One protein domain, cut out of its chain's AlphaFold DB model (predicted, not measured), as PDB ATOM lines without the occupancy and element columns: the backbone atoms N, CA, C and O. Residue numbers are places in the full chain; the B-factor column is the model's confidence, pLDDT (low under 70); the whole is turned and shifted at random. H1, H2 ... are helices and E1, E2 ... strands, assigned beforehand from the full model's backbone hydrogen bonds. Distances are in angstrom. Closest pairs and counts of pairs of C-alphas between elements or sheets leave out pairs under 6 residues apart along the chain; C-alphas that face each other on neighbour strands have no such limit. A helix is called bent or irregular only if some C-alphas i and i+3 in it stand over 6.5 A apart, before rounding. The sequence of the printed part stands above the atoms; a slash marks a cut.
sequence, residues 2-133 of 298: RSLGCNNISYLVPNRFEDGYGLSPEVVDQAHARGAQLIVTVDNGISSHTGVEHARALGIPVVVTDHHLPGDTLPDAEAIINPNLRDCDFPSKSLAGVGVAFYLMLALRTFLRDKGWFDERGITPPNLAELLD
ATOM      1  N   ARG A   2     -16.172  -1.028  44.051       92.94
ATOM      2  CA  ARG A   2     -15.581  -1.145  45.410       92.94
ATOM      3  C   ARG A   2     -14.514  -2.240  45.519       92.94
ATOM      4  O   ARG A   2     -13.396  -1.973  45.933       92.94
ATOM      5  N   SER A   3     -14.811  -3.438  45.014       92.88
ATOM      6  CA  SER A   3     -13.853  -4.557  44.950       92.88
ATOM      7  C   SER A   3     -12.642  -4.317  44.036       92.88
ATOM      8  O   SER A   3     -11.689  -5.084  44.081       92.88
ATOM      9  N   LEU A   4     -12.671  -3.273  43.202       94.69
ATOM     10  CA  LEU A   4     -11.540  -2.839  42.378       94.69
ATOM     11  C   LEU A   4     -10.686  -1.768  43.089       94.69
ATOM     12  O   LEU A   4      -9.736  -1.271  42.498       94.69
ATOM     13  N   GLY A   5     -11.012  -1.394  44.335       92.81
ATOM     14  CA  GLY A   5     -10.268  -0.407  45.131       92.81
ATOM     15  C   GLY A   5     -10.808   1.026  45.084       92.81
ATOM     16  O   GLY A   5     -10.129   1.947  45.533       92.81
ATOM     17  N   CYS A   6     -12.008   1.242  44.533       92.31
ATOM     18  CA  CYS A   6     -12.662   2.551  44.548       92.31
ATOM     19  C   CYS A   6     -13.452   2.748  45.852       92.31
ATOM     20  O   CYS A   6     -14.472   2.088  46.060       92.31
ATOM     21  N   ASN A   7     -12.991   3.666  46.705       88.88
ATOM     22  CA  ASN A   7     -13.607   3.945  48.009       88.88
ATOM     23  C   ASN A   7     -14.597   5.118  47.974       88.88
ATOM     24  O   ASN A   7     -15.499   5.173  48.803       88.88
ATOM     25  N   ASN A   8     -14.454   6.035  47.013       93.25
ATOM     26  CA  ASN A   8     -15.364   7.164  46.831       93.25
ATOM     27  C   ASN A   8     -16.408   6.825  45.760       93.25
ATOM     28  O   ASN A   8     -16.289   7.242  44.610       93.25
ATOM     29  N   ILE A   9     -17.378   5.984  46.121       94.12
ATOM     30  CA  ILE A   9     -18.471   5.606  45.226       94.12
ATOM     31  C   ILE A   9     -19.800   5.520  45.968       94.12
ATOM     32  O   ILE A   9     -19.971   4.746  46.917       94.12
ATOM     33  N   SER A  10     -20.758   6.269  45.443       93.62
ATOM     34  CA  SER A  10     -22.150   6.300  45.873       93.62
ATOM     35  C   SER A  10     -23.046   5.992  44.680       93.62
ATOM     36  O   SER A  10     -22.620   6.102  43.532       93.62
ATOM     37  N   TYR A  11     -24.280   5.587  44.953       93.44
ATOM     38  CA  TYR A  11     -25.308   5.440  43.932       93.44
ATOM     39  C   TYR A  11     -26.429   6.442  44.198       93.44
ATOM     40  O   TYR A  11     -26.613   6.920  45.322       93.44
ATOM     41  N   LEU A  12     -27.164   6.761  43.144       92.25
ATOM     42  CA  LEU A  12     -28.363   7.574  43.200       92.25
ATOM     43  C   LEU A  12     -29.392   6.898  42.303       92.25
ATOM     44  O   LEU A  12     -29.088   6.566  41.159       92.25
ATOM     45  N   VAL A  13     -30.574   6.646  42.857       89.44
ATOM     46  CA  VAL A  13     -31.716   6.111  42.119       89.44
ATOM     47  C   VAL A  13     -32.740   7.238  42.033       89.44
ATOM     48  O   VAL A  13     -33.204   7.666  43.088       89.44
ATOM     49  N   PRO A  14     -33.042   7.757  40.831       84.31
ATOM     50  CA  PRO A  14     -34.034   8.815  40.665       84.31
ATOM     51  C   PRO A  14     -35.415   8.372  41.144       84.31
ATOM     52  O   PRO A  14     -35.808   7.215  40.944       84.31
ATOM     53  N   ASN A  15     -36.177   9.297  41.723       81.75
ATOM     54  CA  ASN A  15     -37.580   9.057  42.010       81.75
ATOM     55  C   ASN A  15     -38.369   9.185  40.706       81.75
ATOM     56  O   ASN A  15     -38.546  10.276  40.174       81.75
ATOM     57  N   ARG A  16     -38.902   8.072  40.197       76.81
ATOM     58  CA  ARG A  16     -39.608   8.058  38.908       76.81
ATOM     59  C   ARG A  16     -40.834   8.982  38.861       76.81
ATOM     60  O   ARG A  16     -41.271   9.342  37.768       76.81
ATOM     61  N   PHE A  17     -41.411   9.327  40.012       75.69
ATOM     62  CA  PHE A  17     -42.576  10.207  40.106       75.69
ATOM     63  C   PHE A  17     -42.205  11.691  40.130       75.69
ATOM     64  O   PHE A  17     -42.970  12.499  39.614       75.69
ATOM     65  N   GLU A  18     -41.052  12.035  40.706       79.12
ATOM     66  CA  GLU A  18     -40.605  13.424  40.883       79.12
ATOM     67  C   GLU A  18     -39.600  13.837  39.801       79.12
ATOM     68  O   GLU A  18     -39.752  14.887  39.185       79.12
ATOM     69  N   ASP A  19     -38.627  12.971  39.520       79.25
ATOM     70  CA  ASP A  19     -37.488  13.232  38.632       79.25
ATOM     71  C   ASP A  19     -37.719  12.720  37.194       79.25
ATOM     72  O   ASP A  19     -36.966  13.029  36.269       79.25
ATOM     73  N   GLY A  20     -38.749  11.893  36.987       77.56
ATOM     74  CA  GLY A  20     -38.984  11.206  35.718       77.56
ATOM     75  C   GLY A  20     -38.014  10.041  35.470       77.56
ATOM     76  O   GLY A  20     -37.539   9.389  36.398       77.56
ATOM     77  N   TYR A  21     -37.778   9.701  34.199       80.81
ATOM     78  CA  TYR A  21     -36.895   8.593  33.811       80.81
ATOM     79  C   TYR A  21     -35.584   9.103  33.205       80.81
ATOM     80  O   TYR A  21     -35.603   9.940  32.304       80.81
ATOM     81  N   GLY A  22     -34.462   8.521  33.637       88.44
ATOM     82  CA  GLY A  22     -33.129   8.812  33.113       88.44
ATOM     83  C   GLY A  22     -32.365   9.857  33.925       88.44
ATOM     84  O   GLY A  22     -32.610  10.047  35.114       88.44
ATOM     85  N   LEU A  23     -31.393  10.499  33.276       95.19
ATOM     86  CA  LEU A  23     -30.553  11.529  33.882       95.19
ATOM     87  C   LEU A  23     -31.161  12.897  33.552       95.19
ATOM     88  O   LEU A  23     -30.967  13.400  32.446       95.19
ATOM     89  N   SER A  24     -31.910  13.476  34.489       95.38
ATOM     90  CA  SER A  24     -32.464  14.828  34.371       95.38
ATOM     91  C   SER A  24     -31.525  15.881  34.987       95.38
ATOM     92  O   SER A  24     -30.618  15.520  35.748       95.38
ATOM     93  N   PRO A  25     -31.715  17.182  34.696       96.00
ATOM     94  CA  PRO A  25     -31.007  18.256  35.395       96.00
ATOM     95  C   PRO A  25     -31.152  18.185  36.923       96.00
ATOM     96  O   PRO A  25     -30.163  18.338  37.633       96.00
ATOM     97  N   GLU A  26     -32.338  17.849  37.431       95.44
ATOM     98  CA  GLU A  26     -32.608  17.711  38.868       95.44
ATOM     99  C   GLU A  26     -31.787  16.569  39.482       95.44
ATOM    100  O   GLU A  26     -31.177  16.722  40.542       95.44
ATOM    101  N   VAL A  27     -31.696  15.428  38.791       95.56
ATOM    102  CA  VAL A  27     -30.857  14.294  39.209       95.56
ATOM    103  C   VAL A  27     -29.375  14.679  39.232       95.56
ATOM    104  O   VAL A  27     -28.625  14.270  40.125       95.56
ATOM    105  N   VAL A  28     -28.939  15.480  38.261       97.50
ATOM    106  CA  VAL A  28     -27.571  16.004  38.202       97.50
ATOM    107  C   VAL A  28     -27.302  16.975  39.349       97.50
ATOM    108  O   VAL A  28     -26.248  16.865  39.972       97.50
ATOM    109  N   ASP A  29     -28.241  17.857  39.690       97.06
ATOM    110  CA  ASP A  29     -28.123  18.754  40.844       97.06
ATOM    111  C   ASP A  29     -27.999  17.966  42.150       97.06
ATOM    112  O   ASP A  29     -27.139  18.264  42.984       97.06
ATOM    113  N   GLN A  30     -28.783  16.894  42.310       95.94
ATOM    114  CA  GLN A  30     -28.651  15.989  43.452       95.94
ATOM    115  C   GLN A  30     -27.264  15.325  43.500       95.94
ATOM    116  O   GLN A  30     -26.669  15.208  44.576       95.94
ATOM    117  N   ALA A  31     -26.729  14.884  42.358       96.50
ATOM    118  CA  ALA A  31     -25.389  14.305  42.282       96.50
ATOM    119  C   ALA A  31     -24.300  15.349  42.596       96.50
ATOM    120  O   ALA A  31     -23.375  15.068  43.364       96.50
ATOM    121  N   HIS A  32     -24.431  16.565  42.062       97.50
ATOM    122  CA  HIS A  32     -23.518  17.677  42.306       97.50
ATOM    123  C   HIS A  32     -23.501  18.084  43.783       97.50
ATOM    124  O   HIS A  32     -22.427  18.215  44.369       97.50
ATOM    125  N   ALA A  33     -24.670  18.173  44.425       97.12
ATOM    126  CA  ALA A  33     -24.799  18.462  45.854       97.12
ATOM    127  C   ALA A  33     -24.115  17.408  46.744       97.12
ATOM    128  O   ALA A  33     -23.655  17.719  47.842       97.12
ATOM    129  N   ARG A  34     -23.996  16.163  46.263       95.75
ATOM    130  CA  ARG A  34     -23.239  15.079  46.919       95.75
ATOM    131  C   ARG A  34     -21.738  15.105  46.597       95.75
ATOM    132  O   ARG A  34     -21.015  14.208  47.025       95.75
ATOM    133  N   GLY A  35     -21.263  16.102  45.849       96.12
ATOM    134  CA  GLY A  35     -19.862  16.259  45.463       96.12
ATOM    135  C   GLY A  35     -19.417  15.318  44.344       96.12
ATOM    136  O   GLY A  35     -18.243  14.947  44.297       96.12
ATOM    137  N   ALA A  36     -20.330  14.884  43.466       97.00
ATOM    138  CA  ALA A  36     -19.975  14.019  42.346       97.00
ATOM    139  C   ALA A  36     -18.959  14.701  41.412       97.00
ATOM    140  O   ALA A  36     -19.174  15.813  40.938       97.00
ATOM    141  N   GLN A  37     -17.860  13.999  41.130       97.06
ATOM    142  CA  GLN A  37     -16.809  14.427  40.190       97.06
ATOM    143  C   GLN A  37     -16.863  13.662  38.861       97.06
ATOM    144  O   GLN A  37     -16.100  13.947  37.946       97.06
ATOM    145  N   LEU A  38     -17.724  12.649  38.782       97.94
ATOM    146  CA  LEU A  38     -17.988  11.821  37.615       97.94
ATOM    147  C   LEU A  38     -19.368  11.198  37.812       97.94
ATOM    148  O   LEU A  38     -19.653  10.662  38.886       97.94
ATOM    149  N   ILE A  39     -20.193  11.229  36.773       98.25
ATOM    150  CA  ILE A  39     -21.462  10.503  36.733       98.25
ATOM    151  C   ILE A  39     -21.301   9.329  35.772       98.25
ATOM    152  O   ILE A  39     -20.860   9.498  34.638       98.25
ATOM    153  N   VAL A  40     -21.665   8.130  36.226       98.12
ATOM    154  CA  VAL A  40     -21.772   6.943  35.371       98.12
ATOM    155  C   VAL A  40     -23.220   6.489  35.410       98.12
ATOM    156  O   VAL A  40     -23.689   6.049  36.462       98.12
ATOM    157  N   THR A  41     -23.938   6.617  34.296       97.75
ATOM    158  CA  THR A  41     -25.308   6.101  34.219       97.75
ATOM    159  C   THR A  41     -25.277   4.587  34.064       97.75
ATOM    160  O   THR A  41     -24.323   4.030  33.520       97.75
ATOM    161  N   VAL A  42     -26.313   3.912  34.554       96.19
ATOM    162  CA  VAL A  42     -26.510   2.471  34.379       96.19
ATOM    163  C   VAL A  42     -27.939   2.256  33.928       96.19
ATOM    164  O   VAL A  42     -28.859   2.715  34.604       96.19
ATOM    165  N   ASP A  43     -28.101   1.555  32.807       95.44
ATOM    166  CA  ASP A  43     -29.410   1.195  32.248       95.44
ATOM    167  C   ASP A  43     -30.275   2.409  31.859       95.44
ATOM    168  O   ASP A  43     -31.501   2.366  31.861       95.44
ATOM    169  N   ASN A  44     -29.620   3.542  31.600       94.38
ATOM    170  CA  ASN A  44     -30.238   4.767  31.113       94.38
ATOM    171  C   ASN A  44     -29.164   5.704  30.545       94.38
ATOM    172  O   ASN A  44     -27.964   5.471  30.709       94.38
ATOM    173  N   GLY A  45     -29.591   6.812  29.945       94.62
ATOM    174  CA  GLY A  45     -28.702   7.906  29.567       94.62
ATOM    175  C   GLY A  45     -28.605   8.153  28.070       94.62
ATOM    176  O   GLY A  45     -28.270   9.273  27.701       94.62
ATOM    177  N   ILE A  46     -28.942   7.185  27.205       96.62
ATOM    178  CA  ILE A  46     -28.762   7.332  25.747       96.62
ATOM    179  C   ILE A  46     -29.599   8.464  25.138       96.62
ATOM    180  O   ILE A  46     -29.235   8.990  24.093       96.62
ATOM    181  N   SER A  47     -30.679   8.860  25.813       95.06
ATOM    182  CA  SER A  47     -31.567   9.962  25.413       95.06
ATOM    183  C   SER A  47     -31.505  11.166  26.366       95.06
ATOM    184  O   SER A  47     -32.298  12.095  26.239       95.06
ATOM    185  N   SER A  48     -30.590  11.173  27.341       95.62
ATOM    186  CA  SER A  48     -30.538  12.178  28.416       95.62
ATOM    187  C   SER A  48     -29.751  13.434  28.020       95.62
ATOM    188  O   SER A  48     -28.793  13.809  28.694       95.62
ATOM    189  N   HIS A  49     -30.131  14.089  26.920       97.44
ATOM    190  CA  HIS A  49     -29.422  15.269  26.400       97.44
ATOM    191  C   HIS A  49     -29.309  16.390  27.436       97.44
ATOM    192  O   HIS A  49     -28.206  16.818  27.766       97.44
ATOM    193  N   THR A  50     -30.439  16.807  28.004       96.81
ATOM    194  CA  THR A  50     -30.501  17.941  28.937       96.81
ATOM    195  C   THR A  50     -29.742  17.673  30.233       96.81
ATOM    196  O   THR A  50     -29.037  18.552  30.719       96.81
ATOM    197  N   GLY A  51     -29.825  16.456  30.781       97.31
ATOM    198  CA  GLY A  51     -29.044  16.081  31.959       97.31
ATOM    199  C   GLY A  51     -27.542  16.064  31.682       97.31
ATOM    200  O   GLY A  51     -26.764  16.582  32.479       97.31
ATOM    201  N   VAL A  52     -27.113  15.530  30.535       98.25
ATOM    202  CA  VAL A  52     -25.689  15.517  30.161       98.25
ATOM    203  C   VAL A  52     -25.158  16.935  29.916       98.25
ATOM    204  O   VAL A  52     -24.073  17.269  30.394       98.25
ATOM    205  N   GLU A  53     -25.927  17.792  29.242       98.25
ATOM    206  CA  GLU A  53     -25.597  19.211  29.050       98.25
ATOM    207  C   GLU A  53     -25.474  19.956  30.385       98.25
ATOM    208  O   GLU A  53     -24.510  20.697  30.594       98.25
ATOM    209  N   HIS A  54     -26.403  19.720  31.316       98.31
ATOM    210  CA  HIS A  54     -26.380  20.336  32.643       98.31
ATOM    211  C   HIS A  54     -25.177  19.877  33.476       98.31
ATOM    212  O   HIS A  54     -24.458  20.699  34.044       98.31
ATOM    213  N   ALA A  55     -24.877  18.573  33.481       98.38
ATOM    214  CA  ALA A  55     -23.704  18.032  34.170       98.38
ATOM    215  C   ALA A  55     -22.407  18.651  33.638       98.38
ATOM    216  O   ALA A  55     -21.538  19.055  34.414       98.38
ATOM    217  N   ARG A  56     -22.310  18.813  32.315       97.31
ATOM    218  CA  ARG A  56     -21.186  19.493  31.677       97.31
ATOM    219  C   ARG A  56     -21.090  20.965  32.075       97.31
ATOM    220  O   ARG A  56     -19.982  21.431  32.332       97.31
ATOM    221  N   ALA A  57     -22.207  21.691  32.146       98.12
ATOM    222  CA  ALA A  57     -22.219  23.083  32.600       98.12
ATOM    223  C   ALA A  57     -21.690  23.230  34.040       98.12
ATOM    224  O   ALA A  57     -21.043  24.225  34.363       98.12
ATOM    225  N   LEU A  58     -21.893  22.206  34.875       98.19
ATOM    226  CA  LEU A  58     -21.341  22.097  36.229       98.19
ATOM    227  C   LEU A  58     -19.914  21.514  36.281       98.19
ATOM    228  O   LEU A  58     -19.356  21.344  37.365       98.19
ATOM    229  N   GLY A  59     -19.306  21.199  35.133       97.94
ATOM    230  CA  GLY A  59     -17.960  20.629  35.043       97.94
ATOM    231  C   GLY A  59     -17.860  19.157  35.455       97.94
ATOM    232  O   GLY A  59     -16.768  18.692  35.781       97.94
ATOM    233  N   ILE A  60     -18.974  18.421  35.461       98.44
ATOM    234  CA  ILE A  60     -19.030  17.007  35.838       98.44
ATOM    235  C   ILE A  60     -19.028  16.144  34.565       98.44
ATOM    236  O   ILE A  60     -20.005  16.173  33.812       98.44
ATOM    237  N   PRO A  61     -17.975  15.349  34.298       98.44
ATOM    238  CA  PRO A  61     -17.977  14.409  33.184       98.44
ATOM    239  C   PRO A  61     -19.056  13.337  33.373       98.44
ATOM    240  O   PRO A  61     -19.314  12.874  34.491       98.44
ATOM    241  N   VAL A  62     -19.661  12.912  32.262       98.62
ATOM    242  CA  VAL A  62     -20.688  11.863  32.244       98.62
ATOM    243  C   VAL A  62     -20.249  10.720  31.338       98.62
ATOM    244  O   VAL A  62     -19.926  10.941  30.175       98.62
ATOM    245  N   VAL A  63     -20.279   9.496  31.860       98.56
ATOM    246  CA  VAL A  63     -20.156   8.257  31.085       98.56
ATOM    247  C   VAL A  63     -21.518   7.584  31.049       98.56
ATOM    248  O   VAL A  63     -22.072   7.229  32.090       98.56
ATOM    249  N   VAL A  64     -22.058   7.393  29.852       98.50
ATOM    250  CA  VAL A  64     -23.347   6.730  29.663       98.50
ATOM    251  C   VAL A  64     -23.137   5.231  29.496       98.50
ATOM    252  O   VAL A  64     -22.381   4.813  28.619       98.50
ATOM    253  N   THR A  65     -23.819   4.411  30.301       98.31
ATOM    254  CA  THR A  65     -23.931   2.965  30.052       98.31
ATOM    255  C   THR A  65     -25.396   2.580  29.938       98.31
ATOM    256  O   THR A  65     -26.175   2.724  30.879       98.31
ATOM    257  N   ASP A  66     -25.782   2.139  28.747       97.81
ATOM    258  CA  ASP A  66     -27.180   1.947  28.384       97.81
ATOM    259  C   ASP A  66     -27.304   0.857  27.316       97.81
ATOM    260  O   ASP A  66     -26.319   0.444  26.708       97.81
ATOM    261  N   HIS A  67     -28.518   0.395  27.075       97.50
ATOM    262  CA  HIS A  67     -28.854  -0.567  26.035       97.50
ATOM    263  C   HIS A  67     -30.090  -0.176  25.218       97.50
ATOM    264  O   HIS A  67     -30.378  -0.820  24.209       97.50
ATOM    265  N   HIS A  68     -30.800   0.890  25.597       96.31
ATOM    266  CA  HIS A  68     -31.932   1.394  24.828       96.31
ATOM    267  C   HIS A  68     -31.518   1.835  23.418       96.31
ATOM    268  O   HIS A  68     -30.350   2.130  23.146       96.31
ATOM    269  N   LEU A  69     -32.486   1.885  22.502       95.38
ATOM    270  CA  LEU A  69     -32.236   2.358  21.142       95.38
ATOM    271  C   LEU A  69     -31.840   3.843  21.164       95.38
ATOM    272  O   LEU A  69     -32.535   4.637  21.804       95.38
ATOM    273  N   PRO A  70     -30.756   4.233  20.475       95.06
ATOM    274  CA  PRO A  70     -30.374   5.633  20.380       95.06
ATOM    275  C   PRO A  70     -31.386   6.428  19.549       95.06
ATOM    276  O   PRO A  70     -31.980   5.903  18.603       95.06
ATOM    277  N   GLY A  71     -31.541   7.707  19.890       93.06
ATOM    278  CA  GLY A  71     -32.301   8.663  19.088       93.06
ATOM    279  C   GLY A  71     -31.574   9.083  17.804       93.06
ATOM    280  O   GLY A  71     -30.580   8.486  17.381       93.06
ATOM    281  N   ASP A  72     -32.079  10.146  17.176       93.81
ATOM    282  CA  ASP A  72     -31.456  10.737  15.984       93.81
ATOM    283  C   ASP A  72     -30.102  11.377  16.293       93.81
ATOM    284  O   ASP A  72     -29.173  11.305  15.487       93.81
ATOM    285  N   THR A  73     -29.991  11.976  17.475       96.19
ATOM    286  CA  THR A  73     -28.760  12.531  18.029       96.19
ATOM    287  C   THR A  73     -28.393  11.795  19.313       96.19
ATOM    288  O   THR A  73     -29.217  11.106  19.917       96.19
ATOM    289  N   LEU A  74     -27.132  11.922  19.722       97.38
ATOM    290  CA  LEU A  74     -26.622  11.372  20.975       97.38
ATOM    291  C   LEU A  74     -26.324  12.511  21.955       97.38
ATOM    292  O   LEU A  74     -25.978  13.610  21.511       97.38
ATOM    293  N   PRO A  75     -26.456  12.282  23.272       97.25
ATOM    294  CA  PRO A  75     -26.024  13.245  24.268       97.25
ATOM    295  C   PRO A  75     -24.511  13.431  24.182       97.25
ATOM    296  O   PRO A  75     -23.768  12.490  23.905       97.25
ATOM    297  N   ASP A  76     -24.047  14.642  24.460       97.00
ATOM    298  CA  ASP A  76     -22.628  14.976  24.394       97.00
ATOM    299  C   ASP A  76     -21.910  14.533  25.689       97.00
ATOM    300  O   ASP A  76     -21.509  15.331  26.539       97.00
ATOM    301  N   ALA A  77     -21.850  13.218  25.901       97.81
ATOM    302  CA  ALA A  77     -21.212  12.578  27.048       97.81
ATOM    303  C   ALA A  77     -19.723  12.301  26.769       97.81
ATOM    304  O   ALA A  77     -19.324  12.146  25.619       97.81
ATOM    305  N   GLU A  78     -18.908  12.167  27.820       98.00
ATOM    306  CA  GLU A  78     -17.473  11.842  27.707       98.00
ATOM    307  C   GLU A  78     -17.260  10.483  27.024       98.00
ATOM    308  O   GLU A  78     -16.325  10.278  26.253       98.00
ATOM    309  N   ALA A  79     -18.156   9.538  27.308       97.81
ATOM    310  CA  ALA A  79     -18.222   8.257  26.629       97.81
ATOM    311  C   ALA A  79     -19.649   7.709  26.662       97.81
ATOM    312  O   ALA A  79     -20.384   7.915  27.631       97.81
ATOM    313  N   ILE A  80     -20.014   6.952  25.628       98.25
ATOM    314  CA  ILE A  80     -21.279   6.219  25.550       98.25
ATOM    315  C   ILE A  80     -20.968   4.754  25.267       98.25
ATOM    316  O   ILE A  80     -20.350   4.416  24.259       98.25
ATOM    317  N   ILE A  81     -21.422   3.879  26.157       98.00
ATOM    318  CA  ILE A  81     -21.299   2.431  26.038       98.00
ATOM    319  C   ILE A  81     -22.704   1.880  25.845       98.00
ATOM    320  O   ILE A  81     -23.462   1.753  26.805       98.00
ATOM    321  N   ASN A  82     -23.048   1.579  24.594       98.12
ATOM    322  CA  ASN A  82     -24.339   1.001  24.252       98.12
ATOM    323  C   ASN A  82     -24.207   0.074  23.026       98.12
ATOM    324  O   ASN A  82     -23.681   0.501  21.995       98.12
ATOM    325  N   PRO A  83     -24.663  -1.194  23.109       97.50
ATOM    326  CA  PRO A  83     -24.578  -2.154  22.007       97.50
ATOM    327  C   PRO A  83     -25.380  -1.727  20.769       97.50
ATOM    328  O   PRO A  83     -25.079  -2.189  19.672       97.50
ATOM    329  N   ASN A  84     -26.375  -0.854  20.921       97.06
ATOM    330  CA  ASN A  84     -27.276  -0.390  19.866       97.06
ATOM    331  C   ASN A  84     -26.818   0.903  19.174       97.06
ATOM    332  O   ASN A  84     -27.545   1.430  18.334       97.06
ATOM    333  N   LEU A  85     -25.609   1.400  19.465       96.69
ATOM    334  CA  LEU A  85     -24.999   2.468  18.667       96.69
ATOM    335  C   LEU A  85     -24.845   2.032  17.202       96.69
ATOM    336  O   LEU A  85     -24.534   0.869  16.920       96.69
ATOM    337  N   ARG A  86     -25.048   2.982  16.278       92.06
ATOM    338  CA  ARG A  86     -25.068   2.740  14.822       92.06
ATOM    339  C   ARG A  86     -23.779   2.081  14.321       92.06
ATOM    340  O   ARG A  86     -23.857   1.122  13.566       92.06
ATOM    341  N   ASP A  87     -22.633   2.532  14.828       91.19
ATOM    342  CA  ASP A  87     -21.299   2.066  14.417       91.19
ATOM    343  C   ASP A  87     -20.695   1.029  15.383       91.19
ATOM    344  O   ASP A  87     -19.484   0.828  15.434       91.19
ATOM    345  N   CYS A  88     -21.520   0.386  16.216       94.81
ATOM    346  CA  CYS A  88     -21.048  -0.640  17.140       94.81
ATOM    347  C   CYS A  88     -21.147  -2.029  16.501       94.81
ATOM    348  O   CYS A  88     -22.245  -2.517  16.253       94.81
ATOM    349  N   ASP A  89     -20.029  -2.730  16.338       95.31
ATOM    350  CA  ASP A  89     -20.016  -4.101  15.793       95.31
ATOM    351  C   ASP A  89     -20.303  -5.188  16.843       95.31
ATOM    352  O   ASP A  89     -20.175  -6.386  16.575       95.31
ATOM    353  N   PHE A  90     -20.681  -4.808  18.069       95.88
ATOM    354  CA  PHE A  90     -20.954  -5.781  19.120       95.88
ATOM    355  C   PHE A  90     -22.143  -6.683  18.726       95.88
ATOM    356  O   PHE A  90     -23.238  -6.178  18.469       95.88
ATOM    357  N   PRO A  91     -21.966  -8.019  18.692       92.31
ATOM    358  CA  PRO A  91     -22.933  -8.922  18.066       92.31
ATOM    359  C   PRO A  91     -24.240  -9.071  18.854       92.31
ATOM    360  O   PRO A  91     -25.282  -9.360  18.271       92.31
ATOM    361  N   SER A  92     -24.205  -8.891  20.175       95.00
ATOM    362  CA  SER A  92     -25.389  -9.014  21.029       95.00
ATOM    363  C   SER A  92     -26.062  -7.654  21.197       95.00
ATOM    364  O   SER A  92     -25.798  -6.907  22.139       95.00
ATOM    365  N   LYS A  93     -26.948  -7.331  20.251       95.38
ATOM    366  CA  LYS A  93     -27.776  -6.112  20.266       95.38
ATOM    367  C   LYS A  93     -28.874  -6.140  21.331       95.38
ATOM    368  O   LYS A  93     -29.425  -5.105  21.687       95.38
ATOM    369  N   SER A  94     -29.170  -7.323  21.868       96.19
ATOM    370  CA  SER A  94     -30.161  -7.518  22.928       96.19
ATOM    371  C   SER A  94     -29.572  -7.472  24.338       96.19
ATOM    372  O   SER A  94     -30.298  -7.754  25.286       96.19
ATOM    373  N   LEU A  95     -28.281  -7.171  24.507       97.69
ATOM    374  CA  LEU A  95     -27.641  -7.133  25.823       97.69
ATOM    375  C   LEU A  95     -28.411  -6.205  26.780       97.69
ATOM    376  O   LEU A  95     -28.645  -5.048  26.451       97.69
ATOM    377  N   ALA A  96     -28.799  -6.710  27.954       97.69
ATOM    378  CA  ALA A  96     -29.457  -5.905  28.990       97.69
ATOM    379  C   ALA A  96     -28.501  -4.853  29.576       97.69
ATOM    380  O   ALA A  96     -27.285  -5.080  29.598       97.69
ATOM    381  N   GLY A  97     -29.017  -3.765  30.159       97.62
ATOM    382  CA  GLY A  97     -28.174  -2.740  30.792       97.62
ATOM    383  C   GLY A  97     -27.253  -3.289  31.890       97.62
ATOM    384  O   GLY A  97     -26.075  -2.931  31.962       97.62
ATOM    385  N   VAL A  98     -27.714  -4.274  32.676       98.06
ATOM    386  CA  VAL A  98     -26.854  -4.980  33.651       98.06
ATOM    387  C   VAL A  98     -25.687  -5.719  32.980       98.06
ATOM    388  O   VAL A  98     -24.594  -5.815  33.541       98.06
ATOM    389  N   GLY A  99     -25.897  -6.225  31.765       98.25
ATOM    390  CA  GLY A  99     -24.869  -6.851  30.947       98.25
ATOM    391  C   GLY A  99     -23.845  -5.831  30.454       98.25
ATOM    392  O   GLY A  99     -22.644  -6.090  30.538       98.25
ATOM    393  N   VAL A 100     -24.293  -4.649  30.022       98.44
ATOM    394  CA  VAL A 100     -23.411  -3.531  29.642       98.44
ATOM    395  C   VAL A 100     -22.520  -3.130  30.821       98.44
ATOM    396  O   VAL A 100     -21.293  -3.100  30.691       98.44
ATOM    397  N   ALA A 101     -23.113  -2.926  32.001       98.06
ATOM    398  CA  ALA A 101     -22.372  -2.628  33.225       98.06
ATOM    399  C   ALA A 101     -21.374  -3.744  33.584       98.06
ATOM    400  O   ALA A 101     -20.237  -3.472  33.976       98.06
ATOM    401  N   PHE A 102     -21.760  -5.011  33.413       98.25
ATOM    402  CA  PHE A 102     -20.884  -6.154  33.657       98.25
ATOM    403  C   PHE A 102     -19.665  -6.174  32.723       98.25
ATOM    404  O   PHE A 102     -18.538  -6.338  33.201       98.25
ATOM    405  N   TYR A 103     -19.853  -5.949  31.421       98.06
ATOM    406  CA  TYR A 103     -18.741  -5.864  30.468       98.06
ATOM    407  C   TYR A 103     -17.834  -4.664  30.729       98.06
ATOM    408  O   TYR A 103     -16.612  -4.819  30.669       98.06
ATOM    409  N   LEU A 104     -18.391  -3.510  31.107       97.88
ATOM    410  CA  LEU A 104     -17.587  -2.368  31.545       97.88
ATOM    411  C   LEU A 104     -16.706  -2.743  32.746       97.88
ATOM    412  O   LEU A 104     -15.513  -2.446  32.756       97.88
ATOM    413  N   MET A 105     -17.257  -3.443  33.743       97.62
ATOM    414  CA  MET A 105     -16.475  -3.898  34.899       97.62
ATOM    415  C   MET A 105     -15.389  -4.911  34.513       97.62
ATOM    416  O   MET A 105     -14.289  -4.854  35.068       97.62
ATOM    417  N   LEU A 106     -15.652  -5.814  33.561       97.62
ATOM    418  CA  LEU A 106     -14.652  -6.752  33.034       97.62
ATOM    419  C   LEU A 106     -13.500  -6.029  32.323       97.62
ATOM    420  O   LEU A 106     -12.330  -6.343  32.576       97.62
ATOM    421  N   ALA A 107     -13.826  -5.054  31.473       98.00
ATOM    422  CA  ALA A 107     -12.849  -4.232  30.769       98.00
ATOM    423  C   ALA A 107     -12.011  -3.408  31.758       98.00
ATOM    424  O   ALA A 107     -10.783  -3.451  31.712       98.00
ATOM    425  N   LEU A 108     -12.659  -2.754  32.726       97.50
ATOM    426  CA  LEU A 108     -11.985  -1.965  33.754       97.50
ATOM    427  C   LEU A 108     -11.061  -2.819  34.630       97.50
ATOM    428  O   LEU A 108      -9.919  -2.436  34.870       97.50
ATOM    429  N   ARG A 109     -11.510  -3.998  35.085       97.81
ATOM    430  CA  ARG A 109     -10.656  -4.930  35.842       97.81
ATOM    431  C   ARG A 109      -9.411  -5.311  35.043       97.81
ATOM    432  O   ARG A 109      -8.324  -5.368  35.609       97.81
ATOM    433  N   THR A 110      -9.581  -5.606  33.756       98.06
ATOM    434  CA  THR A 110      -8.478  -5.973  32.857       98.06
ATOM    435  C   THR A 110      -7.485  -4.824  32.735       98.06
ATOM    436  O   THR A 110      -6.310  -5.008  33.027       98.06
ATOM    437  N   PHE A 111      -7.980  -3.623  32.436       98.12
ATOM    438  CA  PHE A 111      -7.163  -2.418  32.347       98.12
ATOM    439  C   PHE A 111      -6.370  -2.146  33.632       98.12
ATOM    440  O   PHE A 111      -5.162  -1.939  33.576       98.12
ATOM    441  N   LEU A 112      -7.019  -2.196  34.801       97.62
ATOM    442  CA  LEU A 112      -6.359  -1.960  36.090       97.62
ATOM    443  C   LEU A 112      -5.275  -3.004  36.382       97.62
ATOM    444  O   LEU A 112      -4.192  -2.652  36.845       97.62
ATOM    445  N   ARG A 113      -5.532  -4.280  36.076       97.12
ATOM    446  CA  ARG A 113      -4.526  -5.341  36.214       97.12
ATOM    447  C   ARG A 113      -3.314  -5.068  35.338       97.12
ATOM    448  O   ARG A 113      -2.195  -5.144  35.827       97.12
ATOM    449  N   ASP A 114      -3.535  -4.725  34.077       97.81
ATOM    450  CA  ASP A 114      -2.451  -4.492  33.123       97.81
ATOM    451  C   ASP A 114      -1.653  -3.213  33.467       97.81
ATOM    452  O   ASP A 114      -0.506  -3.057  33.052       97.81
ATOM    453  N   LYS A 115      -2.232  -2.318  34.280       97.88
ATOM    454  CA  LYS A 115      -1.566  -1.153  34.881       97.88
ATOM    455  C   LYS A 115      -0.861  -1.436  36.213       97.88
ATOM    456  O   LYS A 115      -0.336  -0.498  36.792       97.88
ATOM    457  N   GLY A 116      -0.862  -2.672  36.717       97.56
ATOM    458  CA  GLY A 116      -0.249  -3.011  38.010       97.56
ATOM    459  C   GLY A 116      -1.011  -2.487  39.236       97.56
ATOM    460  O   GLY A 116      -0.549  -2.647  40.360       97.56
ATOM    461  N   TRP A 117      -2.210  -1.918  39.053       97.25
ATOM    462  CA  TRP A 117      -2.995  -1.261  40.109       97.25
ATOM    463  C   TRP A 117      -3.255  -2.145  41.334       97.25
ATOM    464  O   TRP A 117      -3.244  -1.679  42.472       97.25
ATOM    465  N   PHE A 118      -3.538  -3.427  41.095       97.12
ATOM    466  CA  PHE A 118      -3.833  -4.391  42.151       97.12
ATOM    467  C   PHE A 118      -2.603  -4.689  43.006       97.12
ATOM    468  O   PHE A 118      -2.714  -4.712  44.231       97.12
ATOM    469  N   ASP A 119      -1.441  -4.841  42.372       97.00
ATOM    470  CA  ASP A 119      -0.179  -5.107  43.059       97.00
ATOM    471  C   ASP A 119       0.267  -3.874  43.853       97.00
ATOM    472  O   ASP A 119       0.567  -3.978  45.040       97.00
ATOM    473  N   GLU A 120       0.203  -2.686  43.238       96.81
ATOM    474  CA  GLU A 120       0.541  -1.406  43.879       96.81
ATOM    475  C   GLU A 120      -0.302  -1.121  45.127       96.81
ATOM    476  O   GLU A 120       0.188  -0.544  46.098       96.81
ATOM    477  N   ARG A 121      -1.579  -1.525  45.119       95.06
ATOM    478  CA  ARG A 121      -2.502  -1.314  46.243       95.06
ATOM    479  C   ARG A 121      -2.623  -2.501  47.192       95.06
ATOM    480  O   ARG A 121      -3.352  -2.389  48.178       95.06
ATOM    481  N   GLY A 122      -1.969  -3.627  46.906       95.75
ATOM    482  CA  GLY A 122      -2.127  -4.861  47.681       95.75
ATOM    483  C   GLY A 122      -3.565  -5.399  47.682       95.75
ATOM    484  O   GLY A 122      -4.029  -5.928  48.691       95.75
ATOM    485  N   ILE A 123      -4.297  -5.231  46.577       94.88
ATOM    486  CA  ILE A 123      -5.687  -5.679  46.420       94.88
ATOM    487  C   ILE A 123      -5.703  -6.935  45.555       94.88
ATOM    488  O   ILE A 123      -5.275  -6.899  44.409       94.88
ATOM    489  N   THR A 124      -6.282  -8.032  46.041       95.56
ATOM    490  CA  THR A 124      -6.488  -9.225  45.206       95.56
ATOM    491  C   THR A 124      -7.463  -8.915  44.060       95.56
ATOM    492  O   THR A 124      -8.596  -8.507  44.336       95.56
ATOM    493  N   PRO A 125      -7.097  -9.144  42.780       95.25
ATOM    494  CA  PRO A 125      -8.004  -8.908  41.660       95.25
ATOM    495  C   PRO A 125      -9.303  -9.720  41.815       95.25
ATOM    496  O   PRO A 125      -9.246 -10.954  41.836       95.25
ATOM    497  N   PRO A 126     -10.489  -9.085  41.875       95.75
ATOM    498  CA  PRO A 126     -11.727  -9.794  42.184       95.75
ATOM    499  C   PRO A 126     -12.141 -10.735  41.050       95.75
ATOM    500  O   PRO A 126     -11.899 -10.457  39.870       95.75
ATOM    501  N   ASN A 127     -12.823 -11.831  41.390       95.56
ATOM    502  CA  ASN A 127     -13.459 -12.701  40.407       95.56
ATOM    503  C   ASN A 127     -14.863 -12.182  40.070       95.56
ATOM    504  O   ASN A 127     -15.832 -12.472  40.766       95.56
ATOM    505  N   LEU A 128     -14.994 -11.444  38.966       96.38
ATOM    506  CA  LEU A 128     -16.279 -10.847  38.580       96.38
ATOM    507  C   LEU A 128     -17.361 -11.876  38.220       96.38
ATOM    508  O   LEU A 128     -18.536 -11.523  38.231       96.38
ATOM    509  N   ALA A 129     -17.019 -13.156  38.011       95.31
ATOM    510  CA  ALA A 129     -18.022 -14.212  37.862       95.31
ATOM    511  C   ALA A 129     -18.954 -14.324  39.085       95.31
ATOM    512  O   ALA A 129     -20.044 -14.878  38.974       95.31
ATOM    513  N   GLU A 130     -18.549 -13.798  40.244       95.06
ATOM    514  CA  GLU A 130     -19.374 -13.700  41.451       95.06
ATOM    515  C   GLU A 130     -20.586 -12.782  41.323       95.06
ATOM    516  O   GLU A 130     -21.499 -12.918  42.123       95.06
ATOM    517  N   LEU A 131     -20.620 -11.909  40.313       96.81
ATOM    518  CA  LEU A 131     -21.735 -10.995  40.053       96.81
ATOM    519  C   LEU A 131     -22.723 -11.535  39.009       96.81
ATOM    520  O   LEU A 131     -23.696 -10.863  38.678       96.81
ATOM    521  N   LEU A 132     -22.479 -12.727  38.450       98.31
ATOM    522  CA  LEU A 132     -23.317 -13.278  37.379       98.31
ATOM    523  C   LEU A 132     -24.738 -13.623  37.841       98.31
ATOM    524  O   LEU A 132     -25.637 -13.718  37.013       98.31
ATOM    525  N   ASP A 133     -24.961 -13.791  39.140       97.75
ATOM    526  CA  ASP A 133     -26.295 -13.928  39.723       97.75
ATOM    527  C   ASP A 133     -27.126 -12.641  39.565       97.75
ATOM    528  O   ASP A 133     -28.279 -12.710  39.139       97.75
TER     529      ASP A 133
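Overview. This is residues 2 to 133 of the 298 residues of the protein "SsDNA exonuclease RecJ" of Citrobacter koseri (UniProt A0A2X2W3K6). A small parallel pair of strands, E1 and E2, lies near the middle, with H2 near the beginning of E1 and H1 beside H2. From the other end of the strands the long helix H3 reaches away as an arm, with H4 near its far end and H5 folded back along it. The printed part has 132 residues, with named elements in the order H1 H2 E1 E2 H3 H4 H5; the sheet E1 E2 is parallel. Under half of the residues are in named elements, and those are mostly helix. The whole is compact, with a radius of gyration of the C-alphas of 15.7 A and spans of 41 by 37 by 26 A.

Along the chain. Residues 2 to 24 hold no named element. H1, residues 25 to 33, begins at C-alpha 25, (-31.007, 18.256, 35.395), and is 12.2 A long from first to last C-alpha. H2, residues 49 to 57, is 12.3 A long. E1 is residues 62 to 65, 9.7 A, and E2 is residues 79 to 81, 6.6 A. H3, residues 97 to 114, is 25.9 A long and begins at C-alpha 97, (-28.174, -2.740, 30.792). H4 is residues 117 to 121, 6.2 A. H5, residues 128 to 133, is 10.5 A long and ends at C-alpha 133, (-26.295, -13.928, 39.723); it is irregular, with C-alphas 130 and 133 7.1 A apart.

Arrangement. E1 and E2 are parallel neighbours at 10 degrees; N 64 and O 79, and N 81 and O 64, are within hydrogen-bond range, each pair at 2.8 A. Residues 39 to 40 also pair, parallel, with residues 62 to 63 of E1. The closest C-alphas of H2 and E1 are those of Val 52 and Val 62, 6.5 A apart. H1 and H2 touch, the closest C-alphas being those of Pro 25 and Gly 51, 4.5 A; they run the same way at a shallow tilt of 32 degrees, only just short of steep. The closest C-alphas of E1 and H3 are those of Thr 65 and Val 100, 6.5 A apart. H3 and H5 are close but not clearly touching, Leu 106 and Leu 128 being closest at 7.1 A between C-alphas, and run opposite ways at a shallow tilt of 13 degrees. H3 and H4 are close but not clearly touching, with the C-alphas of Leu 112 and Phe 118 closest at 7.0 A. H4 and H5 are apart. In H1, H2, H3 and H4 every O i to N i+4 pair is within hydrogen-bond range; in H5 0 of 2 are, beside 2 of 3 O i to N i+3 pairs.

Size, cuts and confidence. The two C-alphas farthest apart are those of Asp 72 and Gly 122, at 45.9 A. The printed part has no cut. The links H1 to H2, E1 to E2 and E2 to H3 are long, with 15, 13 and 15 residues. The mean pLDDT of the printed part is 95.3, and no printed residue is under 70.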